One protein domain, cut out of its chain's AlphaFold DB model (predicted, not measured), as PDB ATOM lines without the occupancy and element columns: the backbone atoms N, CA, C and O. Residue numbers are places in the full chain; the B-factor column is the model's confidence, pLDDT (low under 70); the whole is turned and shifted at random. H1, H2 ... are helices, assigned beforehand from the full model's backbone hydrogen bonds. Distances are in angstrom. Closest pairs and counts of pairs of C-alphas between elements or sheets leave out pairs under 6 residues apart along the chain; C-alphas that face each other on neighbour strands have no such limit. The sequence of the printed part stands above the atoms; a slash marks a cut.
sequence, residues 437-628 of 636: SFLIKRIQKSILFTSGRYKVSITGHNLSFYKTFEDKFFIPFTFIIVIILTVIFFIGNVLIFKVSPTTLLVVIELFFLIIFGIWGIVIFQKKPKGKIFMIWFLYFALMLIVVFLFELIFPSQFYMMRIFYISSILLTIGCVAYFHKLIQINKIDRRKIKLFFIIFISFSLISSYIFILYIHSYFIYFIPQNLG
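Overview. This is residues 437 to 628 of the 636 residues of an uncharacterized protein of marine sediment metagenome (UniProt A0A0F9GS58). H4 is the middle of this loose all-helix domain: H3 packs on one side of it, H6 crosses it on the other, and H7 packs on its first part. H5 folds back beside H6, short H2 sits by the end of H4, small H1 lies near H5, and residues 616 to 628 stick out. The printed part has 192 residues with seven named helices, H1 to H7 in order, and no named strand; the radius of gyration of the C-alphas is 20.1 A, the spans 67 by 46 by 30 A.

Along the chain. Find C-alpha 437 at (13.894, -11.861, -19.900), where H1, residues 437 to 446, begins. H2 is residues 454 to 459; H3, residues 464 to 497, runs 43.8 A with a kink of 29 degrees near residue 474. H4, residues 501 to 524, runs 34.7 A; H5, residues 528 to 553, 39.3 A; H6, residues 559 to 584, 38.3 A with a kink of 35 degrees near residue 567. H7, residues 591 to 620, runs 44.1 A to C-alpha 620 at (23.823, 35.551, -36.730).

Arrangement. Start at the hub, H4: its residues 513 to 524 alone touch H6 at a steep tilt of 60 degrees, closest at the C-alphas of Gly 517 and Gly 574, 4.0 A. Its residues 504 to 515 alone touch H3, a hairpin at 20 degrees; its residues 502 to 509 alone touch H7, at 46 degrees. H5 and H6 form a hairpin at 29 degrees. Every O i to N i+4 pair is within hydrogen-bond range in H1, H2 and H4; H3 has 27 of 30, H5 18 of 22, H6 20 of 22, H7 25 of 26.

Size, cuts and confidence. The printed part has no cut and no long link. Look for low confidence, under 70, at residues 613 to 628, among others.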
ATOM      1  N   SER A 437      14.948 -10.929 -20.320       79.56
ATOM      2  CA  SER A 437      13.894 -11.861 -19.900       79.56
ATOM      3  C   SER A 437      13.716 -11.872 -18.377       79.56
ATOM      4  O   SER A 437      12.584 -11.852 -17.876       79.56
ATOM      5  N   PHE A 438      14.818 -11.807 -17.620       84.38
ATOM      6  CA  PHE A 438      14.785 -11.705 -16.163       84.38
ATOM      7  C   PHE A 438      14.152 -10.384 -15.706       84.38
ATOM      8  O   PHE A 438      13.283 -10.375 -14.825       84.38
ATOM      9  N   LEU A 439      14.527  -9.272 -16.343       83.44
ATOM     10  CA  LEU A 439      13.965  -7.950 -16.079       83.44
ATOM     11  C   LEU A 439      12.459  -7.904 -16.393       83.44
ATOM     12  O   LEU A 439      11.674  -7.476 -15.543       83.44
ATOM     13  N   ILE A 440      12.032  -8.435 -17.544       84.62
ATOM     14  CA  ILE A 440      10.616  -8.559 -17.929       84.62
ATOM     15  C   ILE A 440       9.849  -9.381 -16.886       84.62
ATOM     16  O   ILE A 440       8.812  -8.929 -16.393       84.62
ATOM     17  N   LYS A 441      10.372 -10.542 -16.470       86.56
ATOM     18  CA  LYS A 441       9.750 -11.398 -15.444       86.56
ATOM     19  C   LYS A 441       9.616 -10.669 -14.104       86.56
ATOM     20  O   LYS A 441       8.581 -10.775 -13.439       86.56
ATOM     21  N   ARG A 442      10.625  -9.889 -13.703       88.06
ATOM     22  CA  ARG A 442      10.591  -9.075 -12.475       88.06
ATOM     23  C   ARG A 442       9.521  -7.984 -12.552       88.06
ATOM     24  O   ARG A 442       8.730  -7.838 -11.615       88.06
ATOM     25  N   ILE A 443       9.447  -7.257 -13.666       87.12
ATOM     26  CA  ILE A 443       8.425  -6.226 -13.896       87.12
ATOM     27  C   ILE A 443       7.031  -6.858 -13.899       87.12
ATOM     28  O   ILE A 443       6.149  -6.390 -13.180       87.12
ATOM     29  N   GLN A 444       6.834  -7.960 -14.621       89.69
ATOM     30  CA  GLN A 444       5.568  -8.688 -14.691       89.69
ATOM     31  C   GLN A 444       5.089  -9.140 -13.299       89.69
ATOM     32  O   GLN A 444       3.917  -8.958 -12.945       89.69
ATOM     33  N   LYS A 445       5.988  -9.693 -12.470       87.81
ATOM     34  CA  LYS A 445       5.683 -10.070 -11.078       87.81
ATOM     35  C   LYS A 445       5.290  -8.863 -10.224       87.81
ATOM     36  O   LYS A 445       4.413  -8.985  -9.373       87.81
ATOM     37  N   SER A 446       5.865  -7.690 -10.488       84.75
ATOM     38  CA  SER A 446       5.533  -6.458  -9.765       84.75
ATOM     39  C   SER A 446       4.120  -5.928 -10.062       84.75
ATOM     40  O   SER A 446       3.574  -5.143  -9.276       84.75
ATOM     41  N   ILE A 447       3.490  -6.331 -11.175       85.81
ATOM     42  CA  ILE A 447       2.138  -5.897 -11.541       85.81
ATOM     43  C   ILE A 447       1.115  -6.599 -10.641       85.81
ATOM     44  O   ILE A 447       0.897  -7.808 -10.696       85.81
ATOM     45  N   LEU A 448       0.449  -5.776  -9.835       84.00
ATOM     46  CA  LEU A 448      -0.601  -6.148  -8.894       84.00
ATOM     47  C   LEU A 448      -1.803  -5.264  -9.202       84.00
ATOM     48  O   LEU A 448      -1.668  -4.035  -9.222       84.00
ATOM     49  N   PHE A 449      -2.950  -5.894  -9.439       83.38
ATOM     50  CA  PHE A 449      -4.209  -5.233  -9.773       83.38
ATOM     51  C   PHE A 449      -5.037  -5.046  -8.500       83.38
ATOM     52  O   PHE A 449      -5.990  -5.771  -8.233       83.38
ATOM     53  N   THR A 450      -4.613  -4.103  -7.663       81.62
ATOM     54  CA  THR A 450      -5.252  -3.774  -6.378       81.62
ATOM     55  C   THR A 450      -5.624  -2.292  -6.336       81.62
ATOM     56  O   THR A 450      -5.448  -1.585  -7.323       81.62
ATOM     57  N   SER A 451      -6.110  -1.778  -5.206       74.19
ATOM     58  CA  SER A 451      -6.266  -0.329  -4.989       74.19
ATOM     59  C   SER A 451      -4.926   0.434  -4.973       74.19
ATOM     60  O   SER A 451      -4.910   1.663  -5.057       74.19
ATOM     61  N   GLY A 452      -3.792  -0.277  -4.949       77.06
ATOM     62  CA  GLY A 452      -2.447   0.292  -4.902       77.06
ATOM     63  C   GLY A 452      -1.958   0.570  -3.481       77.06
ATOM     64  O   GLY A 452      -2.719   0.541  -2.522       77.06
ATOM     65  N   ARG A 453      -0.659   0.862  -3.352       81.19
ATOM     66  CA  ARG A 453      -0.010   1.199  -2.066       81.19
ATOM     67  C   ARG A 453       0.477   2.648  -2.016       81.19
ATOM     68  O   ARG A 453       1.290   2.996  -1.170       81.19
ATOM     69  N   TYR A 454       0.001   3.494  -2.932       82.88
ATOM     70  CA  TYR A 454       0.491   4.866  -3.099       82.88
ATOM     71  C   TYR A 454       0.351   5.704  -1.824       82.88
ATOM     72  O   TYR A 454       1.356   6.221  -1.359       82.88
ATOM     73  N   LYS A 455      -0.847   5.772  -1.213       80.50
ATOM     74  CA  LYS A 455      -1.083   6.578   0.003       80.50
ATOM     75  C   LYS A 455      -0.171   6.148   1.161       80.50
ATOM     76  O   LYS A 455       0.438   6.993   1.795       80.50
ATOM     77  N   VAL A 456      -0.022   4.839   1.361       77.94
ATOM     78  CA  VAL A 456       0.859   4.236   2.378       77.94
ATOM     79  C   VAL A 456       2.335   4.568   2.105       77.94
ATOM     80  O   VAL A 456       3.069   4.950   3.010       77.94
ATOM     81  N   SER A 457       2.758   4.500   0.837       77.62
ATOM     82  CA  SER A 457       4.148   4.773   0.435       77.62
ATOM     83  C   SER A 457       4.534   6.249   0.588       77.62
ATOM     84  O   SER A 457       5.681   6.539   0.903       77.62
ATOM     85  N   ILE A 458       3.604   7.185   0.352       78.56
ATOM     86  CA  ILE A 458       3.889   8.629   0.437       78.56
ATOM     87  C   ILE A 458       3.821   9.169   1.871       78.56
ATOM     88  O   ILE A 458       4.561  10.095   2.194       78.56
ATOM     89  N   THR A 459       2.957   8.619   2.732       75.00
ATOM     90  CA  THR A 459       2.852   9.051   4.138       75.00
ATOM     91  C   THR A 459       3.947   8.434   5.009       75.00
ATOM     92  O   THR A 459       4.390   9.058   5.978       75.00
ATOM     93  N   GLY A 460       4.439   7.251   4.624       65.25
ATOM     94  CA  GLY A 460       5.486   6.514   5.333       65.25
ATOM     95  C   GLY A 460       4.962   5.612   6.453       65.25
ATOM     96  O   GLY A 460       5.769   5.044   7.180       65.25
ATOM     97  N   HIS A 461       3.642   5.440   6.590       59.47
ATOM     98  CA  HIS A 461       3.080   4.429   7.490       59.47
ATOM     99  C   HIS A 461       3.418   3.031   6.940       59.47
ATOM    100  O   HIS A 461       3.144   2.757   5.776       59.47
ATOM    101  N   ASN A 462       4.048   2.160   7.732       52.34
ATOM    102  CA  ASN A 462       4.461   0.778   7.396       52.34
ATOM    103  C   ASN A 462       5.460   0.594   6.224       52.34
ATOM    104  O   ASN A 462       6.003  -0.492   6.056       52.34
ATOM    105  N   LEU A 463       5.735   1.624   5.416       59.03
ATOM    106  CA  LEU A 463       6.717   1.621   4.321       59.03
ATOM    107  C   LEU A 463       7.675   2.813   4.468       59.03
ATOM    108  O   LEU A 463       7.761   3.670   3.584       59.03
ATOM    109  N   SER A 464       8.395   2.866   5.594       62.00
ATOM    110  CA  SER A 464       9.334   3.951   5.914       62.00
ATOM    111  C   SER A 464      10.437   4.102   4.867       62.00
ATOM    112  O   SER A 464      10.833   5.225   4.583       62.00
ATOM    113  N   PHE A 465      10.856   3.012   4.212       69.75
ATOM    114  CA  PHE A 465      11.949   3.000   3.233       69.75
ATOM    115  C   PHE A 465      11.878   4.135   2.201       69.75
ATOM    116  O   PHE A 465      12.869   4.819   2.005       69.75
ATOM    117  N   TYR A 466      10.725   4.391   1.570       67.81
ATOM    118  CA  TYR A 466      10.635   5.420   0.517       67.81
ATOM    119  C   TYR A 466      10.791   6.838   1.057       67.81
ATOM    120  O   TYR A 466      11.396   7.679   0.400       67.81
ATOM    121  N   LYS A 467      10.244   7.099   2.244       70.06
ATOM    122  CA  LYS A 467      10.329   8.402   2.903       70.06
ATOM    123  C   LYS A 467      11.721   8.613   3.499       70.06
ATOM    124  O   LYS A 467      12.316   9.657   3.286       70.06
ATOM    125  N   THR A 468      12.267   7.595   4.160       70.94
ATOM    126  CA  THR A 468      13.627   7.608   4.708       70.94
ATOM    127  C   THR A 468      14.668   7.735   3.602       70.94
ATOM    128  O   THR A 468      15.582   8.537   3.735       70.94
ATOM    129  N   PHE A 469      14.526   6.997   2.499       75.62
ATOM    130  CA  PHE A 469      15.412   7.115   1.343       75.62
ATOM    131  C   PHE A 469      15.300   8.497   0.701       75.62
ATOM    132  O   PHE A 469      16.315   9.093   0.365       75.62
ATOM    133  N   GLU A 470      14.085   9.033   0.559       75.12
ATOM    134  CA  GLU A 470      13.911  10.376   0.015       75.12
ATOM    135  C   GLU A 470      14.599  11.443   0.876       75.12
ATOM    136  O   GLU A 470      15.412  12.216   0.371       75.12
ATOM    137  N   ASP A 471      14.266  11.467   2.168       71.25
ATOM    138  CA  ASP A 471      14.692  12.516   3.090       71.25
ATOM    139  C   ASP A 471      16.197  12.391   3.430       71.25
ATOM    140  O   ASP A 471      16.866  13.412   3.574       71.25
ATOM    141  N   LYS A 472      16.756  11.169   3.528       72.31
ATOM    142  CA  LYS A 472      18.174  10.945   3.886       72.31
ATOM    143  C   LYS A 472      19.131  10.828   2.701       72.31
ATOM    144  O   LYS A 472      20.305  11.128   2.869       72.31
ATOM    145  N   PHE A 473      18.669  10.364   1.539       73.19
ATOM    146  CA  PHE A 473      19.555  10.052   0.410       73.19
ATOM    147  C   PHE A 473      19.181  10.820  -0.850       73.19
ATOM    148  O   PHE A 473      20.023  11.528  -1.382       73.19
ATOM    149  N   PHE A 474      17.934  10.746  -1.318       76.00
ATOM    150  CA  PHE A 474      17.548  11.345  -2.599       76.00
ATOM    151  C   PHE A 474      17.749  12.863  -2.628       76.00
ATOM    152  O   PHE A 474      18.384  13.367  -3.553       76.00
ATOM    153  N   ILE A 475      17.228  13.588  -1.628       73.31
ATOM    154  CA  ILE A 475      17.335  15.054  -1.571       73.31
ATOM    155  C   ILE A 475      18.801  15.489  -1.381       73.31
ATOM    156  O   ILE A 475      19.281  16.293  -2.176       73.31
ATOM    157  N   PRO A 476      19.567  14.954  -0.410       72.44
ATOM    158  CA  PRO A 476      20.978  15.323  -0.277       72.44
ATOM    159  C   PRO A 476      21.809  14.986  -1.521       72.44
ATOM    160  O   PRO A 476      22.602  15.805  -1.974       72.44
ATOM    161  N   PHE A 477      21.590  13.817  -2.125       75.81
ATOM    162  CA  PHE A 477      22.336  13.372  -3.301       75.81
ATOM    163  C   PHE A 477      22.026  14.201  -4.550       75.81
ATOM    164  O   PHE A 477      22.935  14.481  -5.325       75.81
ATOM    165  N   THR A 478      20.777  14.652  -4.729       74.94
ATOM    166  CA  THR A 478      20.431  15.595  -5.810       74.94
ATOM    167  C   THR A 478      21.204  16.896  -5.678       74.94
ATOM    168  O   THR A 478      21.790  17.347  -6.657       74.94
ATOM    169  N   PHE A 479      21.256  17.473  -4.475       73.94
ATOM    170  CA  PHE A 479      22.033  18.689  -4.231       73.94
ATOM    171  C   PHE A 479      23.530  18.473  -4.473       73.94
ATOM    172  O   PHE A 479      24.149  19.279  -5.160       73.94
ATOM    173  N   ILE A 480      24.101  17.372  -3.972       78.62
ATOM    174  CA  ILE A 480      25.522  17.047  -4.159       78.62
ATOM    175  C   ILE A 480      25.852  16.868  -5.643       78.62
ATOM    176  O   ILE A 480      26.809  17.468  -6.119       78.62
ATOM    177  N   ILE A 481      25.054  16.096  -6.389       76.25
ATOM    178  CA  ILE A 481      25.256  15.901  -7.832       76.25
ATOM    179  C   ILE A 481      25.219  17.230  -8.569       76.25
ATOM    180  O   ILE A 481      26.079  17.476  -9.405       76.25
ATOM    181  N   VAL A 482      24.246  18.090  -8.266       73.06
ATOM    182  CA  VAL A 482      24.135  19.386  -8.936       73.06
ATOM    183  C   VAL A 482      25.356  20.248  -8.634       73.06
ATOM    184  O   VAL A 482      25.916  20.823  -9.562       73.06
ATOM    185  N   ILE A 483      25.820  20.297  -7.383       76.12
ATOM    186  CA  ILE A 483      27.034  21.038  -7.009       76.12
ATOM    187  C   ILE A 483      28.253  20.474  -7.746       76.12
ATOM    188  O   ILE A 483      28.970  21.234  -8.390       76.12
ATOM    189  N   ILE A 484      28.458  19.154  -7.715       78.31
ATOM    190  CA  ILE A 484      29.583  18.491  -8.387       78.31
ATOM    191  C   ILE A 484      29.551  18.769  -9.889       78.31
ATOM    192  O   ILE A 484      30.561  19.182 -10.446       78.31
ATOM    193  N   LEU A 485      28.404  18.589 -10.545       69.88
ATOM    194  CA  LEU A 485      28.260  18.854 -11.974       69.88
ATOM    195  C   LEU A 485      28.502  20.324 -12.296       69.88
ATOM    196  O   LEU A 485      29.182  20.608 -13.272       69.88
ATOM    197  N   THR A 486      28.011  21.245 -11.464       72.75
ATOM    198  CA  THR A 486      28.254  22.685 -11.629       72.75
ATOM    199  C   THR A 486      29.747  22.998 -11.537       72.75
ATOM    200  O   THR A 486      30.258  23.733 -12.373       72.75
ATOM    201  N   VAL A 487      30.462  22.406 -10.574       75.81
ATOM    202  CA  VAL A 487      31.911  22.590 -10.391       75.81
ATOM    203  C   VAL A 487      32.707  21.957 -11.535       75.81
ATOM    204  O   VAL A 487      33.555  22.628 -12.115       75.81
ATOM    205  N   ILE A 488      32.419  20.703 -11.906       73.88
ATOM    206  CA  ILE A 488      33.085  20.003 -13.019       73.88
ATOM    207  C   ILE A 488      32.875  20.768 -14.323       73.88
ATOM    208  O   ILE A 488      33.837  20.994 -15.053       73.88
ATOM    209  N   PHE A 489      31.642  21.196 -14.610       66.50
ATOM    210  CA  PHE A 489      31.374  21.997 -15.796       66.50
ATOM    211  C   PHE A 489      32.047  23.358 -15.714       66.50
ATOM    212  O   PHE A 489      32.623  23.760 -16.706       66.50
ATOM    213  N   PHE A 490      32.036  24.054 -14.575       73.00
ATOM    214  CA  PHE A 490      32.722  25.342 -14.439       73.00
ATOM    215  C   PHE A 490      34.224  25.213 -14.730       73.00
ATOM    216  O   PHE A 490      34.748  25.936 -15.573       73.00
ATOM    217  N   ILE A 491      34.892  24.239 -14.108       76.31
ATOM    218  CA  ILE A 491      36.317  23.959 -14.321       76.31
ATOM    219  C   ILE A 491      36.571  23.557 -15.776       76.31
ATOM    220  O   ILE A 491      37.402  24.160 -16.448       76.31
ATOM    221  N   GLY A 492      35.824  22.580 -16.295       72.94
ATOM    222  CA  GLY A 492      35.949  22.134 -17.681       72.94
ATOM    223  C   GLY A 492      35.675  23.256 -18.680       72.94
ATOM    224  O   GLY A 492      36.294  23.305 -19.736       72.94
ATOM    225  N   ASN A 493      34.782  24.187 -18.352       69.00
ATOM    226  CA  ASN A 493      34.435  25.308 -19.207       69.00
ATOM    227  C   ASN A 493      35.539  26.369 -19.264       69.00
ATOM    228  O   ASN A 493      35.849  26.868 -20.344       69.00
ATOM    229  N   VAL A 494      36.154  26.664 -18.113       73.44
ATOM    230  CA  VAL A 494      37.322  27.549 -18.004       73.44
ATOM    231  C   VAL A 494      38.539  26.945 -18.709       73.44
ATOM    232  O   VAL A 494      39.276  27.668 -19.372       73.44
ATOM    233  N   LEU A 495      38.744  25.629 -18.589       77.88
ATOM    234  CA  LEU A 495      39.954  24.961 -19.080       77.88
ATOM    235  C   LEU A 495      39.870  24.496 -20.542       77.88
ATOM    236  O   LEU A 495      40.852  24.608 -21.269       77.88
ATOM    237  N   ILE A 496      38.738  23.927 -20.962       72.31
ATOM    238  CA  ILE A 496      38.640  23.121 -22.192       72.31
ATOM    239  C   ILE A 496      37.519  23.623 -23.102       72.31
ATOM    240  O   ILE A 496      37.746  23.873 -24.283       72.31
ATOM    241  N   PHE A 497      36.296  23.741 -22.582       63.34
ATOM    242  CA  PHE A 497      35.116  23.752 -23.444       63.34
ATOM    243  C   PHE A 497      34.699  25.142 -23.957       63.34
ATOM    244  O   PHE A 497      34.024  25.197 -24.982       63.34
ATOM    245  N   LYS A 498      35.079  26.252 -23.293       69.50
ATOM    246  CA  LYS A 498      34.720  27.645 -23.677       69.50
ATOM    247  C   LYS A 498      33.236  27.839 -24.067       69.50
ATOM    248  O   LYS A 498      32.883  28.652 -24.918       69.50
ATOM    249  N   VAL A 499      32.357  27.068 -23.449       69.19
ATOM    250  CA  VAL A 499      30.903  27.078 -23.573       69.19
ATOM    251  C   VAL A 499      30.326  28.294 -22.854       69.19
ATOM    252  O   VAL A 499      30.829  28.768 -21.836       69.19
ATOM    253  N   SER A 500      29.207  28.793 -23.363       71.75
ATOM    254  CA  SER A 500      28.485  29.886 -22.725       71.75
ATOM    255  C   SER A 500      28.016  29.533 -21.299       71.75
ATOM    256  O   SER A 500      27.571  28.403 -21.058       71.75
ATOM    257  N   PRO A 501      27.995  30.500 -20.363       71.44
ATOM    258  CA  PRO A 501      27.358  30.326 -19.055       71.44
ATOM    259  C   PRO A 501      25.882  29.909 -19.156       71.44
ATOM    260  O   PRO A 501      25.371  29.206 -18.288       71.44
ATOM    261  N   THR A 502      25.197  30.296 -20.236       75.62
ATOM    262  CA  THR A 502      23.778  29.980 -20.457       75.62
ATOM    263  C   THR A 502      23.543  28.485 -20.686       75.62
ATOM    264  O   THR A 502      22.568  27.930 -20.184       75.62
ATOM    265  N   THR A 503      24.481  27.798 -21.343       76.06
ATOM    266  CA  THR A 503      24.427  26.343 -21.536       76.06
ATOM    267  C   THR A 503      24.536  25.609 -20.199       76.06
ATOM    268  O   THR A 503      23.850  24.613 -19.982       76.06
ATOM    269  N   LEU A 504      25.360  26.115 -19.274       74.25
ATOM    270  CA  LEU A 504      25.527  25.534 -17.940       74.25
ATOM    271  C   LEU A 504      24.228  25.613 -17.125       74.25
ATOM    272  O   LEU A 504      23.843  24.629 -16.494       74.25
ATOM    273  N   LEU A 505      23.515  26.743 -17.184       79.62
ATOM    274  CA  LEU A 505      22.220  26.905 -16.511       79.62
ATOM    275  C   LEU A 505      21.184  25.890 -17.017       79.62
ATOM    276  O   LEU A 505      20.507  25.243 -16.214       79.62
ATOM    277  N   VAL A 506      21.129  25.687 -18.334       82.56
ATOM    278  CA  VAL A 506      20.225  24.721 -18.972       82.56
ATOM    279  C   VAL A 506      20.567  23.283 -18.598       82.56
ATOM    280  O   VAL A 506      19.670  22.487 -18.323       82.56
ATOM    281  N   VAL A 507      21.853  22.936 -18.534       82.00
ATOM    282  CA  VAL A 507      22.287  21.606 -18.085       82.00
ATOM    283  C   VAL A 507      21.844  21.361 -16.638       82.00
ATOM    284  O   VAL A 507      21.280  20.306 -16.344       82.00
ATOM    285  N   ILE A 508      22.016  22.340 -15.744       80.94
ATOM    286  CA  ILE A 508      21.549  22.245 -14.352       80.94
ATOM    287  C   ILE A 508      20.027  22.051 -14.296       80.94
ATOM    288  O   ILE A 508      19.542  21.160 -13.593       80.94
ATOM    289  N   GLU A 509      19.268  22.849 -15.050       86.31
ATOM    290  CA  GLU A 509      17.812  22.718 -15.164       86.31
ATOM    291  C   GLU A 509      17.401  21.305 -15.608       86.31
ATOM    292  O   GLU A 509      16.564  20.667 -14.961       86.31
ATOM    293  N   LEU A 510      18.019  20.798 -16.680       88.06
ATOM    294  CA  LEU A 510      17.780  19.463 -17.217       88.06
ATOM    295  C   LEU A 510      18.002  18.381 -16.162       88.06
ATOM    296  O   LEU A 510      17.133  17.527 -15.975       88.06
ATOM    297  N   PHE A 511      19.122  18.427 -15.436       85.12
ATOM    298  CA  PHE A 511      19.409  17.455 -14.380       85.12
ATOM    299  C   PHE A 511      18.339  17.470 -13.289       85.12
ATOM    300  O   PHE A 511      17.845  16.408 -12.906       85.12
ATOM    301  N   PHE A 512      17.916  18.649 -12.826       84.69
ATOM    302  CA  PHE A 512      16.841  18.737 -11.840       84.69
ATOM    303  C   PHE A 512      15.541  18.111 -12.351       84.69
ATOM    304  O   PHE A 512      14.949  17.275 -11.664       84.69
ATOM    305  N   LEU A 513      15.104  18.478 -13.558       89.44
ATOM    306  CA  LEU A 513      13.865  17.960 -14.138       89.44
ATOM    307  C   LEU A 513      13.928  16.448 -14.376       89.44
ATOM    308  O   LEU A 513      12.964  15.743 -14.075       89.44
ATOM    309  N   ILE A 514      15.065  15.921 -14.840       90.19
ATOM    310  CA  ILE A 514      15.271  14.478 -15.010       90.19
ATOM    311  C   ILE A 514      15.161  13.772 -13.659       90.19
ATOM    312  O   ILE A 514      14.417  12.799 -13.535       90.19
ATOM    313  N   ILE A 515      15.851  14.260 -12.626       88.38
ATOM    314  CA  ILE A 515      15.883  13.574 -11.336       88.38
ATOM    315  C   ILE A 515      14.505  13.608 -10.653       88.38
ATOM    316  O   ILE A 515      14.013  12.564 -10.205       88.38
ATOM    317  N   PHE A 516      13.828  14.762 -10.632       89.25
ATOM    318  CA  PHE A 516      12.452  14.854 -10.127       89.25
ATOM    319  C   PHE A 516      11.469  14.030 -10.969       89.25
ATOM    320  O   PHE A 516      10.565  13.401 -10.412       89.25
ATOM    321  N   GLY A 517      11.663  13.981 -12.288       93.56
ATOM    322  CA  GLY A 517      10.874  13.179 -13.218       93.56
ATOM    323  C   GLY A 517      10.967  11.684 -12.925       93.56
ATOM    324  O   GLY A 517       9.947  11.032 -12.673       93.56
ATOM    325  N   ILE A 518      12.187  11.146 -12.877       92.44
ATOM    326  CA  ILE A 518      12.457   9.732 -12.581       92.44
ATOM    327  C   ILE A 518      11.881   9.362 -11.216       92.44
ATOM    328  O   ILE A 518      11.143   8.381 -11.089       92.44
ATOM    329  N   TRP A 519      12.158  10.164 -10.189       91.06
ATOM    330  CA  TRP A 519      11.670   9.885  -8.842       91.06
ATOM    331  C   TRP A 519      10.146   9.950  -8.746       91.06
ATOM    332  O   TRP A 519       9.505   9.086  -8.139       91.06
ATOM    333  N   GLY A 520       9.536  10.928  -9.414       93.12
ATOM    334  CA  GLY A 520       8.093  11.037  -9.544       93.12
ATOM    335  C   GLY A 520       7.463   9.799 -10.183       93.12
ATOM    336  O   GLY A 520       6.498   9.263  -9.628       93.12
ATOM    337  N   ILE A 521       8.038   9.274 -11.272       94.31
ATOM    338  CA  ILE A 521       7.609   8.012 -11.905       94.31
ATOM    339  C   ILE A 521       7.754   6.835 -10.926       94.31
ATOM    340  O   ILE A 521       6.804   6.066 -10.734       94.31
ATOM    341  N   VAL A 522       8.903   6.720 -10.248       90.38
ATOM    342  CA  VAL A 522       9.194   5.647  -9.281       90.38
ATOM    343  C   VAL A 522       8.187   5.626  -8.132       90.38
ATOM    344  O   VAL A 522       7.805   4.549  -7.668       90.38
ATOM    345  N   ILE A 523       7.703   6.779  -7.675       88.62
ATOM    346  CA  ILE A 523       6.667   6.840  -6.638       88.62
ATOM    347  C   ILE A 523       5.285   6.582  -7.244       88.62
ATOM    348  O   ILE A 523       4.473   5.836  -6.682       88.62
ATOM    349  N   PHE A 524       4.992   7.162  -8.408       91.06
ATOM    350  CA  PHE A 524       3.685   7.050  -9.050       91.06
ATOM    351  C   PHE A 524       3.346   5.626  -9.487       91.06
ATOM    352  O   PHE A 524       2.175   5.241  -9.432       91.06
ATOM    353  N   GLN A 525       4.349   4.795  -9.791       90.44
ATOM    354  CA  GLN A 525       4.164   3.371 -10.098       90.44
ATOM    355  C   GLN A 525       3.454   2.592  -8.969       90.44
ATOM    356  O   GLN A 525       2.930   1.498  -9.181       90.44
ATOM    357  N   LYS A 526       3.422   3.123  -7.736       87.31
ATOM    358  CA  LYS A 526       2.679   2.510  -6.623       87.31
ATOM    359  C   LYS A 526       1.161   2.636  -6.784       87.31
ATOM    360  O   LYS A 526       0.420   1.935  -6.086       87.31
ATOM    361  N   LYS A 527       0.685   3.475  -7.714       87.19
ATOM    362  CA  LYS A 527      -0.680   3.415  -8.250       87.19
ATOM    363  C   LYS A 527      -0.729   2.399  -9.402       87.19
ATOM    364  O   LYS A 527       0.123   2.461 -10.283       87.19
ATOM    365  N   PRO A 528      -1.751   1.529  -9.486       83.81
ATOM    366  CA  PRO A 528      -1.900   0.575 -10.591       83.81
ATOM    367  C   PRO A 528      -1.866   1.252 -11.965       83.81
ATOM    368  O   PRO A 528      -1.137   0.820 -12.851       83.81
ATOM    369  N   LYS A 529      -2.576   2.382 -12.098       87.62
ATOM    370  CA  LYS A 529      -2.594   3.220 -13.308       87.62
ATOM    371  C   LYS A 529      -1.275   3.938 -13.616       87.62
ATOM    372  O   LYS A 529      -1.146   4.501 -14.695       87.62
ATOM    373  N   GLY A 530      -0.351   3.973 -12.655       88.44
ATOM    374  CA  GLY A 530       0.963   4.599 -12.780       88.44
ATOM    375  C   GLY A 530       2.061   3.634 -13.221       88.44
ATOM    376  O   GLY A 530       3.093   4.077 -13.710       88.44
ATOM    377  N   LYS A 531       1.842   2.315 -13.091       91.00
ATOM    378  CA  LYS A 531       2.823   1.288 -13.485       91.00
ATOM    379  C   LYS A 531       3.158   1.330 -14.970       91.00
ATOM    380  O   LYS A 531       4.309   1.111 -15.322       91.00
ATOM    381  N   ILE A 532       2.177   1.664 -15.807       93.19
ATOM    382  CA  ILE A 532       2.376   1.798 -17.250       93.19
ATOM    383  C   ILE A 532       3.491   2.802 -17.581       93.19
ATOM    384  O   ILE A 532       4.324   2.505 -18.424       93.19
ATOM    385  N   PHE A 533       3.575   3.929 -16.863       94.69
ATOM    386  CA  PHE A 533       4.589   4.962 -17.105       94.69
ATOM    387  C   PHE A 533       5.986   4.518 -16.679       94.69
ATOM    388  O   PHE A 533       6.949   4.854 -17.350       94.69
ATOM    389  N   MET A 534       6.101   3.727 -15.606       92.75
ATOM    390  CA  MET A 534       7.383   3.129 -15.215       92.75
ATOM    391  C   MET A 534       7.876   2.146 -16.275       92.75
ATOM    392  O   MET A 534       9.040   2.178 -16.649       92.75
ATOM    393  N   ILE A 535       6.986   1.281 -16.767       92.31
ATOM    394  CA  ILE A 535       7.326   0.327 -17.827       92.31
ATOM    395  C   ILE A 535       7.739   1.089 -19.086       92.31
ATOM    396  O   ILE A 535       8.774   0.787 -19.667       92.31
ATOM    397  N   TRP A 536       6.971   2.109 -19.462       93.25
ATOM    398  CA  TRP A 536       7.258   2.928 -20.633       93.25
ATOM    399  C   TRP A 536       8.605   3.654 -20.512       93.25
ATOM    400  O   TRP A 536       9.406   3.615 -21.442       93.25
ATOM    401  N   PHE A 537       8.902   4.221 -19.338       92.50
ATOM    402  CA  PHE A 537      10.190   4.843 -19.034       92.50
ATOM    403  C   PHE A 537      11.359   3.855 -19.147       92.50
ATOM    404  O   PHE A 537      12.375   4.191 -19.742       92.50
ATOM    405  N   LEU A 538      11.211   2.625 -18.639       90.12
ATOM    406  CA  LEU A 538      12.251   1.597 -18.751       90.12
ATOM    407  C   LEU A 538      12.535   1.211 -20.209       90.12
ATOM    408  O   LEU A 538      13.697   1.036 -20.562       90.12
ATOM    409  N   TYR A 539      11.506   1.119 -21.058       88.00
ATOM    410  CA  TYR A 539      11.707   0.880 -22.491       88.00
ATOM    411  C   TYR A 539      12.439   2.039 -23.170       88.00
ATOM    412  O   TYR A 539      13.347   1.789 -23.955       88.00
ATOM    413  N   PHE A 540      12.110   3.294 -22.848       88.06
ATOM    414  CA  PHE A 540      12.868   4.438 -23.367       88.06
ATOM    415  C   PHE A 540      14.312   4.460 -22.880       88.06
ATOM    416  O   PHE A 540      15.204   4.689 -23.685       88.06
ATOM    417  N   ALA A 541      14.555   4.186 -21.596       88.88
ATOM    418  CA  ALA A 541      15.906   4.103 -21.053       88.88
ATOM    419  C   ALA A 541      16.722   3.011 -21.759       88.88
ATOM    420  O   ALA A 541      17.880   3.228 -22.098       88.88
ATOM    421  N   LEU A 542      16.104   1.863 -22.047       86.31
ATOM    422  CA  LEU A 542      16.749   0.795 -22.800       86.31
ATOM    423  C   LEU A 542      17.038   1.205 -24.248       86.31
ATOM    424  O   LEU A 542      18.147   0.982 -24.719       86.31
ATOM    425  N   MET A 543      16.082   1.838 -24.936       85.69
ATOM    426  CA  MET A 543      16.310   2.364 -26.285       85.69
ATOM    427  C   MET A 543      17.425   3.418 -26.304       85.69
ATOM    428  O   MET A 543      18.254   3.386 -27.204       85.69
ATOM    429  N   LEU A 544      17.490   4.301 -25.302       87.06
ATOM    430  CA  LEU A 544      18.570   5.280 -25.156       87.06
ATOM    431  C   LEU A 544      19.931   4.602 -24.990       87.06
ATOM    432  O   LEU A 544      20.874   5.012 -25.651       87.06
ATOM    433  N   ILE A 545      20.035   3.557 -24.161       84.88
ATOM    434  CA  ILE A 545      21.288   2.801 -23.994       84.88
ATOM    435  C   ILE A 545      21.687   2.125 -25.308       84.88
ATOM    436  O   ILE A 545      22.838   2.226 -25.716       84.88
ATOM    437  N   VAL A 546      20.746   1.460 -25.987       82.31
ATOM    438  CA  VAL A 546      21.019   0.776 -27.261       82.31
ATOM    439  C   VAL A 546      21.477   1.770 -28.327       82.31
ATOM    440  O   VAL A 546      22.466   1.516 -29.006       82.31
ATOM    441  N   VAL A 547      20.798   2.911 -28.453       83.44
ATOM    442  CA  VAL A 547      21.171   3.945 -29.424       83.44
ATOM    443  C   VAL A 547      22.475   4.636 -29.049       83.44
ATOM    444  O   VAL A 547      23.276   4.894 -29.933       83.44
ATOM    445  N   PHE A 548      22.738   4.865 -27.764       83.06
ATOM    446  CA  PHE A 548      24.025   5.384 -27.310       83.06
ATOM    447  C   PHE A 548      25.174   4.441 -27.689       83.06
ATOM    448  O   PHE A 548      26.164   4.884 -28.257       83.06
ATOM    449  N   LEU A 549      25.023   3.134 -27.445       81.69
ATOM    450  CA  LEU A 549      26.012   2.134 -27.864       81.69
ATOM    451  C   LEU A 549      26.177   2.097 -29.390       81.69
ATOM    452  O   LEU A 549      27.295   1.969 -29.875       81.69
ATOM    453  N   PHE A 550      25.081   2.234 -30.140       77.00
ATOM    454  CA  PHE A 550      25.119   2.312 -31.598       77.00
ATOM    455  C   PHE A 550      25.870   3.560 -32.088       77.00
ATOM    456  O   PHE A 550      26.721   3.452 -32.961       77.00
ATOM    457  N   GLU A 551      25.619   4.729 -31.501       81.31
ATOM    458  CA  GLU A 551      26.295   5.981 -31.861       81.31
ATOM    459  C   GLU A 551      27.774   6.008 -31.473       81.31
ATOM    460  O   GLU A 551      28.560   6.654 -32.157       81.31
ATOM    461  N   LEU A 552      28.191   5.283 -30.431       79.25
ATOM    462  CA  LEU A 552      29.620   5.105 -30.141       79.25
ATOM    463  C   LEU A 552      30.356   4.378 -31.279       79.25
ATOM    464  O   LEU A 552      31.550   4.595 -31.463       79.25
ATOM    465  N   ILE A 553      29.649   3.531 -32.031       75.25
ATOM    466  CA  ILE A 553      30.180   2.813 -33.196       75.25
ATOM    467  C   ILE A 553      30.000   3.657 -34.472       75.25
ATOM    468  O   ILE A 553      30.899   3.707 -35.307       75.25
ATOM    469  N   PHE A 554      28.868   4.362 -34.599       72.75
ATOM    470  CA  PHE A 554      28.497   5.195 -35.751       72.75
ATOM    471  C   PHE A 554      28.167   6.639 -35.320       72.75
ATOM    472  O   PHE A 554      26.993   7.018 -35.240       72.75
ATOM    473  N   PRO A 555      29.181   7.482 -35.056       63.28
ATOM    474  CA  PRO A 555      28.995   8.787 -34.409       63.28
ATOM    475  C   PRO A 555      28.262   9.849 -35.247       63.28
ATOM    476  O   PRO A 555      27.963  10.924 -34.735       63.28
ATOM    477  N   SER A 556      27.935   9.586 -36.517       59.38
ATOM    478  CA  SER A 556      27.370  10.585 -37.440       59.38
ATOM    479  C   SER A 556      25.847  10.782 -37.361       59.38
ATOM    480  O   SER A 556      25.313  11.622 -38.082       59.38
ATOM    481  N   GLN A 557      25.123  10.032 -36.520       63.06
ATOM    482  CA  GLN A 557      23.677   9.832 -36.720       63.06
ATOM    483  C   GLN A 557      22.715  10.527 -35.722       63.06
ATOM    484  O   GLN A 557      21.527  10.647 -36.024       63.06
ATOM    485  N   PHE A 558      23.183  11.016 -34.564       70.12
ATOM    486  CA  PHE A 558      22.430  11.830 -33.574       70.12
ATOM    487  C   PHE A 558      20.961  11.406 -33.256       70.12
ATOM    488  O   PHE A 558      20.094  12.237 -32.954       70.12
ATOM    489  N   TYR A 559      20.642  10.112 -33.284       76.06
ATOM    490  CA  TYR A 559      19.365   9.522 -32.874       76.06
ATOM    491  C   TYR A 559      19.080   9.634 -31.366       76.06
ATOM    492  O   TYR A 559      17.907   9.699 -30.978       76.06
ATOM    493  N   MET A 560      20.103   9.688 -30.508       81.56
ATOM    494  CA  MET A 560      19.937   9.753 -29.052       81.56
ATOM    495  C   MET A 560      19.128  10.986 -28.634       81.56
ATOM    496  O   MET A 560      18.175  10.866 -27.859       81.56
ATOM    497  N   MET A 561      19.417  12.145 -29.235       81.00
ATOM    498  CA  MET A 561      18.680  13.389 -28.981       81.00
ATOM    499  C   MET A 561      17.196  13.263 -29.341       81.00
ATOM    500  O   MET A 561      16.335  13.734 -28.599       81.00
ATOM    501  N   ARG A 562      16.864  12.559 -30.432       80.12
ATOM    502  CA  ARG A 562      15.469  12.345 -30.851       80.12
ATOM    503  C   ARG A 562      14.701  11.501 -29.836       80.12
ATOM    504  O   ARG A 562      13.579  11.846 -29.470       80.12
ATOM    505  N   ILE A 563      15.301  10.412 -29.351       85.50
ATOM    506  CA  ILE A 563      14.684   9.560 -28.323       85.50
ATOM    507  C   ILE A 563      14.554  10.328 -27.004       85.50
ATOM    508  O   ILE A 563      13.515  10.246 -26.345       85.50
ATOM    509  N   PHE A 564      15.570  11.117 -26.647       86.62
ATOM    510  CA  PHE A 564      15.544  11.959 -25.459       86.62
ATOM    511  C   PHE A 564      14.396  12.979 -25.515       86.62
ATOM    512  O   PHE A 564      13.608  13.055 -24.570       86.62
ATOM    513  N   TYR A 565      14.205  13.666 -26.645       88.12
ATOM    514  CA  TYR A 565      13.109  14.625 -26.813       88.12
ATOM    515  C   TYR A 565      11.731  13.970 -26.724       88.12
ATOM    516  O   TYR A 565      10.828  14.541 -26.119       88.12
ATOM    517  N   ILE A 566      11.554  12.746 -27.230       90.06
ATOM    518  CA  ILE A 566      10.296  12.000 -27.051       90.06
ATOM    519  C   ILE A 566      10.095  11.612 -25.568       90.06
ATOM    520  O   ILE A 566       8.971  11.631 -25.060       90.06
ATOM    521  N   SER A 567      11.171  11.312 -24.833       91.25
ATOM    522  CA  SER A 567      11.104  10.952 -23.407       91.25
ATOM    523  C   SER A 567      10.681  12.111 -22.486       91.25
ATOM    524  O   SER A 567      10.186  11.868 -21.379       91.25
ATOM    525  N   SER A 568      10.786  13.362 -22.952       92.75
ATOM    526  CA  SER A 568      10.383  14.582 -22.227       92.75
ATOM    527  C   SER A 568       8.947  14.532 -21.685       92.75
ATOM    528  O   SER A 568       8.679  14.970 -20.563       92.75
ATOM    529  N   ILE A 569       8.026  13.921 -22.439       94.38
ATOM    530  CA  ILE A 569       6.621  13.729 -22.064       94.38
ATOM    531  C   ILE A 569       6.528  12.907 -20.774       94.38
ATOM    532  O   ILE A 569       5.811  13.270 -19.838       94.38
ATOM    533  N   LEU A 570       7.269  11.797 -20.704       94.69
ATOM    534  CA  LEU A 570       7.293  10.919 -19.536       94.69
ATOM    535  C   LEU A 570       7.952  11.592 -18.339       94.69
ATOM    536  O   LEU A 570       7.410  11.520 -17.235       94.69
ATOM    537  N   LEU A 571       9.084  12.264 -18.556       94.94
ATOM    538  CA  LEU A 571       9.784  13.004 -17.507       94.94
ATOM    539  C   LEU A 571       8.887  14.093 -16.908       94.94
ATOM    540  O   LEU A 571       8.812  14.224 -15.685       94.94
ATOM    541  N   THR A 572       8.117  14.790 -17.744       95.81
ATOM    542  CA  THR A 572       7.152  15.799 -17.294       95.81
ATOM    543  C   THR A 572       5.992  15.174 -16.519       95.81
ATOM    544  O   THR A 572       5.646  15.661 -15.442       95.81
ATOM    545  N   ILE A 573       5.425  14.048 -16.980       96.50
ATOM    546  CA  ILE A 573       4.432  13.282 -16.195       96.50
ATOM    547  C   ILE A 573       5.017  12.895 -14.828       96.50
ATOM    548  O   ILE A 573       4.325  12.992 -13.813       96.50
ATOM    549  N   GLY A 574       6.286  12.489 -14.790       96.12
ATOM    550  CA  GLY A 574       7.036  12.223 -13.568       96.12
ATOM    551  C   GLY A 574       7.105  13.428 -12.638       96.12
ATOM    552  O   GLY A 574       6.683  13.331 -11.485       96.12
ATOM    553  N   CYS A 575       7.529  14.583 -13.150       94.81
ATOM    554  CA  CYS A 575       7.594  15.829 -12.389       94.81
ATOM    555  C   CYS A 575       6.226  16.173 -11.786       94.81
ATOM    556  O   CYS A 575       6.096  16.349 -10.574       94.81
ATOM    557  N   VAL A 576       5.162  16.158 -12.596       95.88
ATOM    558  CA  VAL A 576       3.789  16.416 -12.127       95.88
ATOM    559  C   VAL A 576       3.356  15.387 -11.081       95.88
ATOM    560  O   VAL A 576       2.684  15.733 -10.106       95.88
ATOM    561  N   ALA A 577       3.762  14.123 -11.220       95.19
ATOM    562  CA  ALA A 577       3.471  13.091 -10.233       95.19
ATOM    563  C   ALA A 577       4.183  13.320  -8.891       95.19
ATOM    564  O   ALA A 577       3.616  12.993  -7.838       95.19
ATOM    565  N   TYR A 578       5.379  13.911  -8.913       92.38
ATOM    566  CA  TYR A 578       6.086  14.345  -7.713       92.38
ATOM    567  C   TYR A 578       5.346  15.495  -7.011       92.38
ATOM    568  O   TYR A 578       5.067  15.412  -5.815       92.38
ATOM    569  N   PHE A 579       4.889  16.510  -7.749       91.19
ATOM    570  CA  PHE A 579       4.047  17.574  -7.183       91.19
ATOM    571  C   PHE A 579       2.716  17.046  -6.644       91.19
ATOM    572  O   PHE A 579       2.299  17.392  -5.540       91.19
ATOM    573  N   HIS A 580       2.071  16.140  -7.380       91.88
ATOM    574  CA  HIS A 580       0.859  15.470  -6.929       91.88
ATOM    575  C   HIS A 580       1.077  14.764  -5.580       91.88
ATOM    576  O   HIS A 580       0.210  14.825  -4.708       91.88
ATOM    577  N   LYS A 581       2.229  14.110  -5.378       90.44
ATOM    578  CA  LYS A 581       2.596  13.540  -4.074       90.44
ATOM    579  C   LYS A 581       2.658  14.626  -3.002       90.44
ATOM    580  O   LYS A 581       2.039  14.440  -1.960       90.44
ATOM    581  N   LEU A 582       3.399  15.711  -3.237       86.81
ATOM    582  CA  LEU A 582       3.602  16.782  -2.254       86.81
ATOM    583  C   LEU A 582       2.289  17.428  -1.800       86.81
ATOM    584  O   LEU A 582       2.137  17.716  -0.611       86.81
ATOM    585  N   ILE A 583       1.343  17.592  -2.729       87.31
ATOM    586  CA  ILE A 583      -0.016  18.063  -2.441       87.31
ATOM    587  C   ILE A 583      -0.753  17.050  -1.561       87.31
ATOM    588  O   ILE A 583      -1.329  17.428  -0.554       87.31
ATOM    589  N   GLN A 584      -0.710  15.751  -1.885       87.00
ATOM    590  CA  GLN A 584      -1.437  14.736  -1.108       87.00
ATOM    591  C   GLN A 584      -0.963  14.572   0.342       87.00
ATOM    592  O   GLN A 584      -1.726  14.079   1.169       87.00
ATOM    593  N   ILE A 585       0.285  14.930   0.641       86.06
ATOM    594  CA  ILE A 585       0.849  14.881   1.999       86.06
ATOM    595  C   ILE A 585       0.879  16.257   2.681       86.06
ATOM    596  O   ILE A 585       1.529  16.389   3.717       86.06
ATOM    597  N   ASN A 586       0.250  17.279   2.086       82.00
ATOM    598  CA  ASN A 586       0.249  18.677   2.540       82.00
ATOM    599  C   ASN A 586       1.658  19.240   2.838       82.00
ATOM    600  O   ASN A 586       1.824  20.186   3.605       82.00
ATOM    601  N   LYS A 587       2.718  18.670   2.235       81.06
ATOM    602  CA  LYS A 587       4.082  19.214   2.365       81.06
ATOM    603  C   LYS A 587       4.223  20.505   1.551       81.06
ATOM    604  O   LYS A 587       5.052  21.337   1.907       81.06
ATOM    605  N   ILE A 588       3.419  20.683   0.497       78.00
ATOM    606  CA  ILE A 588       3.473  21.863  -0.381       78.00
ATOM    607  C   ILE A 588       3.179  23.179   0.360       78.00
ATOM    608  O   ILE A 588       3.727  24.215  -0.002       78.00
ATOM    609  N   ASP A 589       2.391  23.131   1.441       77.00
ATOM    610  CA  ASP A 589       2.015  24.314   2.229       77.00
ATOM    611  C   ASP A 589       3.151  24.814   3.135       77.00
ATOM    612  O   ASP A 589       3.108  25.926   3.668       77.00
ATOM    613  N   ARG A 590       4.221  24.024   3.291       83.56
ATOM    614  CA  ARG A 590       5.407  24.449   4.037       83.56
ATOM    615  C   ARG A 590       6.117  25.559   3.266       83.56
ATOM    616  O   ARG A 590       6.600  25.331   2.157       83.56
ATOM    617  N   ARG A 591       6.280  26.725   3.905       80.56
ATOM    618  CA  ARG A 591       6.922  27.920   3.317       80.56
ATOM    619  C   ARG A 591       8.236  27.604   2.593       80.56
ATOM    620  O   ARG A 591       8.406  28.030   1.460       80.56
ATOM    621  N   LYS A 592       9.118  26.798   3.202       76.38
ATOM    622  CA  LYS A 592      10.416  26.405   2.617       76.38
ATOM    623  C   LYS A 592      10.272  25.654   1.286       76.38
ATOM    624  O   LYS A 592      10.995  25.941   0.344       76.38
ATOM    625  N   ILE A 593       9.322  24.720   1.199       77.94
ATOM    626  CA  ILE A 593       9.089  23.911  -0.008       77.94
ATOM    627  C   ILE A 593       8.463  24.773  -1.106       77.94
ATOM    628  O   ILE A 593       8.894  24.720  -2.254       77.94
ATOM    629  N   LYS A 594       7.484  25.608  -0.747       78.81
ATOM    630  CA  LYS A 594       6.858  26.544  -1.683       78.81
ATOM    631  C   LYS A 594       7.876  27.529  -2.267       78.81
ATOM    632  O   LYS A 594       7.905  27.716  -3.478       78.81
ATOM    633  N   LEU A 595       8.727  28.110  -1.419       79.50
ATOM    634  CA  LEU A 595       9.780  29.042  -1.827       79.50
ATOM    635  C   LEU A 595      10.819  28.361  -2.727       79.50
ATOM    636  O   LEU A 595      11.147  28.907  -3.774       79.50
ATOM    637  N   PHE A 596      11.255  27.143  -2.382       80.50
ATOM    638  CA  PHE A 596      12.152  26.347  -3.225       80.50
ATOM    639  C   PHE A 596      11.599  26.169  -4.644       80.50
ATOM    640  O   PHE A 596      12.306  26.441  -5.608       80.50
ATOM    641  N   PHE A 597      10.330  25.776  -4.791       81.44
ATOM    642  CA  PHE A 597       9.746  25.585  -6.121       81.44
ATOM    643  C   PHE A 597       9.530  26.885  -6.889       81.44
ATOM    644  O   PHE A 597       9.700  26.882  -8.101       81.44
ATOM    645  N   ILE A 598       9.179  27.988  -6.219       85.44
ATOM    646  CA  ILE A 598       9.078  29.300  -6.878       85.44
ATOM    647  C   ILE A 598      10.444  29.715  -7.430       85.44
ATOM    648  O   ILE A 598      10.528  30.107  -8.592       85.44
ATOM    649  N   ILE A 599      11.505  29.583  -6.628       80.12
ATOM    650  CA  ILE A 599      12.877  29.878  -7.057       80.12
ATOM    651  C   ILE A 599      13.275  28.955  -8.205       80.12
ATOM    652  O   ILE A 599      13.741  29.441  -9.226       80.12
ATOM    653  N   PHE A 600      13.035  27.649  -8.074       83.44
ATOM    654  CA  PHE A 600      13.370  26.671  -9.105       83.44
ATOM    655  C   PHE A 600      12.656  26.958 -10.430       83.44
ATOM    656  O   PHE A 600      13.309  27.045 -11.457       83.44
ATOM    657  N   ILE A 601      11.337  27.170 -10.417       86.12
ATOM    658  CA  ILE A 601      10.564  27.456 -11.636       86.12
ATOM    659  C   ILE A 601      11.026  28.772 -12.269       86.12
ATOM    660  O   ILE A 601      11.172  28.843 -13.484       86.12
ATOM    661  N   SER A 602      11.283  29.801 -11.456       83.50
ATOM    662  CA  SER A 602      11.786  31.090 -11.947       83.50
ATOM    663  C   SER A 602      13.176  30.937 -12.566       83.50
ATOM    664  O   SER A 602      13.416  31.443 -13.656       83.50
ATOM    665  N   PHE A 603      14.064  30.182 -11.915       83.25
ATOM    666  CA  PHE A 603      15.385  29.831 -12.432       83.25
ATOM    667  C   PHE A 603      15.290  29.076 -13.761       83.25
ATOM    668  O   PHE A 603      15.957  29.462 -14.712       83.25
ATOM    669  N   SER A 604      14.440  28.051 -13.854       85.12
ATOM    670  CA  SER A 604      14.261  27.262 -15.075       85.12
ATOM    671  C   SER A 604      13.709  28.102 -16.230       85.12
ATOM    672  O   SER A 604      14.218  28.023 -17.341       85.12
ATOM    673  N   LEU A 605      12.729  28.975 -15.970       85.00
ATOM    674  CA  LEU A 605      12.217  29.908 -16.978       85.00
ATOM    675  C   LEU A 605      13.317  30.844 -17.486       85.00
ATOM    676  O   LEU A 605      13.496  30.988 -18.693       85.00
ATOM    677  N   ILE A 606      14.063  31.467 -16.570       82.69
ATOM    678  CA  ILE A 606      15.148  32.393 -16.907       82.69
ATOM    679  C   ILE A 606      16.237  31.665 -17.702       82.69
ATOM    680  O   ILE A 606      16.627  32.131 -18.766       82.69
ATOM    681  N   SER A 607      16.681  30.504 -17.221       82.38
ATOM    682  CA  SER A 607      17.672  29.643 -17.873       82.38
ATOM    683  C   SER A 607      17.259  29.287 -19.303       82.38
ATOM    684  O   SER A 607      17.985  29.591 -20.253       82.38
ATOM    685  N   SER A 608      16.058  28.723 -19.466       81.75
ATOM    686  CA  SER A 608      15.531  28.301 -20.763       81.75
ATOM    687  C   SER A 608      15.419  29.465 -21.751       81.75
ATOM    688  O   SER A 608      15.884  29.348 -22.886       81.75
ATOM    689  N   TYR A 609      14.864  30.613 -21.342       81.31
ATOM    690  CA  TYR A 609      14.681  31.750 -22.251       81.31
ATOM    691  C   TYR A 609      15.976  32.517 -22.545       81.31
ATOM    692  O   TYR A 609      16.177  32.926 -23.689       81.31
ATOM    693  N   ILE A 610      16.887  32.669 -21.577       79.81
ATOM    694  CA  ILE A 610      18.205  33.276 -21.827       79.81
ATOM    695  C   ILE A 610      18.998  32.425 -22.818       79.81
ATOM    696  O   ILE A 610      19.589  32.965 -23.749       79.81
ATOM    697  N   PHE A 611      18.990  31.101 -22.665       76.56
ATOM    698  CA  PHE A 611      19.677  30.210 -23.595       76.56
ATOM    699  C   PHE A 611      19.072  30.261 -25.008       76.56
ATOM    700  O   PHE A 611      19.793  30.345 -26.003       76.56
ATOM    701  N   ILE A 612      17.739  30.293 -25.097       71.00
ATOM    702  CA  ILE A 612      16.996  30.499 -26.350       71.00
ATOM    703  C   ILE A 612      17.412  31.802 -27.056       71.00
ATOM    704  O   ILE A 612      17.514  31.801 -28.287       71.00
ATOM    705  N   LEU A 613      17.646  32.886 -26.310       69.88
ATOM    706  CA  LEU A 613      18.134  34.167 -26.838       69.88
ATOM    707  C   LEU A 613      19.628  34.118 -27.199       69.88
ATOM    708  O   LEU A 613      20.038  34.686 -28.206       69.88
ATOM    709  N   TYR A 614      20.446  33.407 -26.422       68.44
ATOM    710  CA  TYR A 614      21.881  33.278 -26.675       68.44
ATOM    711  C   TYR A 614      22.182  32.555 -27.993       68.44
ATOM    712  O   TYR A 614      22.989  33.048 -28.785       68.44
ATOM    713  N   ILE A 615      21.497  31.437 -28.279       63.69
ATOM    714  CA  ILE A 615      21.644  30.716 -29.557       63.69
ATOM    715  C   ILE A 615      21.443  31.666 -30.746       63.69
ATOM    716  O   ILE A 615      22.195  31.612 -31.713       63.69
ATOM    717  N   HIS A 616      20.473  32.577 -30.667       55.00
ATOM    718  CA  HIS A 616      20.197  33.534 -31.736       55.00
ATOM    719  C   HIS A 616      21.398  34.456 -32.019       55.00
ATOM    720  O   HIS A 616      21.791  34.619 -33.172       55.00
ATOM    721  N   SER A 617      22.044  34.978 -30.970       50.25
ATOM    722  CA  SER A 617      23.198  35.879 -31.112       50.25
ATOM    723  C   SER A 617      24.432  35.210 -31.728       50.25
ATOM    724  O   SER A 617      25.110  35.818 -32.549       50.25
ATOM    725  N   TYR A 618      24.702  33.942 -31.404       46.06
ATOM    726  CA  TYR A 618      25.885  33.235 -31.908       46.06
ATOM    727  C   TYR A 618      25.752  32.811 -33.377       46.06
ATOM    728  O   TYR A 618      26.739  32.780 -34.107       46.06
ATOM    729  N   PHE A 619      24.532  32.502 -33.827       41.88
ATOM    730  CA  PHE A 619      24.296  32.030 -35.193       41.88
ATOM    731  C   PHE A 619      24.176  33.157 -36.227       41.88
ATOM    732  O   PHE A 619      24.538  32.931 -37.378       41.88
ATOM    733  N   ILE A 620      23.765  34.372 -35.839       42.31
ATOM    734  CA  ILE A 620      23.823  35.551 -36.730       42.31
ATOM    735  C   ILE A 620      25.272  35.839 -37.167       42.31
ATOM    736  O   ILE A 620      25.502  36.213 -38.312       42.31
ATOM    737  N   TYR A 621      26.254  35.582 -36.299       32.31
ATOM    738  CA  TYR A 621      27.678  35.770 -36.603       32.31
ATOM    739  C   TYR A 621      28.306  34.660 -37.463       32.31
ATOM    740  O   TYR A 621      29.401  34.852 -37.983       32.31
ATOM    741  N   PHE A 622      27.634  33.515 -37.630       33.56
ATOM    742  CA  PHE A 622      28.154  32.358 -38.371       33.56
ATOM    743  C   PHE A 622      27.485  32.127 -39.727       33.56
ATOM    744  O   PHE A 622      27.832  31.159 -40.401       33.56
ATOM    745  N   ILE A 623      26.570  33.000 -40.163       37.47
ATOM    746  CA  ILE A 623      26.162  33.036 -41.571       37.47
ATOM    747  C   ILE A 623      27.376  33.554 -42.352       37.47
ATOM    748  O   ILE A 623      27.744  34.718 -42.179       37.47
ATOM    749  N   PRO A 624      28.030  32.742 -43.204       36.78
ATOM    750  CA  PRO A 624      29.051  33.265 -44.096       36.78
ATOM    751  C   PRO A 624      28.392  34.359 -44.933       36.78
ATOM    752  O   PRO A 624      27.349  34.109 -45.540       36.78
ATOM    753  N   GLN A 625      28.984  35.551 -45.004       43.06
ATOM    754  CA  GLN A 625      28.467  36.648 -45.837       43.06
ATOM    755  C   GLN A 625      28.264  36.229 -47.314       43.06
ATOM    756  O   GLN A 625      27.463  36.829 -48.023       43.06
ATOM    757  N   ASN A 626      28.883  35.121 -47.743       36.31
ATOM    758  CA  ASN A 626      28.730  34.498 -49.061       36.31
ATOM    759  C   ASN A 626      27.485  33.597 -49.241       36.31
ATOM    760  O   ASN A 626      27.235  33.128 -50.346       36.31
ATOM    761  N   LEU A 627      26.685  33.320 -48.203       38.25
ATOM    762  CA  LEU A 627      25.411  32.591 -48.356       38.25
ATOM    763  C   LEU A 627      24.255  33.518 -48.761       38.25
ATOM    764  O   LEU A 627      23.300  33.057 -49.382       38.25
ATOM    765  N   GLY A 628      24.377  34.827 -48.510       38.31
ATOM    766  CA  GLY A 628      23.431  35.834 -49.000       38.31
ATOM    767  C   GLY A 628      23.368  35.912 -50.532       38.31
ATOM    768  O   GLY A 628      22.300  36.164 -51.081       38.31
TER     769      GLY A 628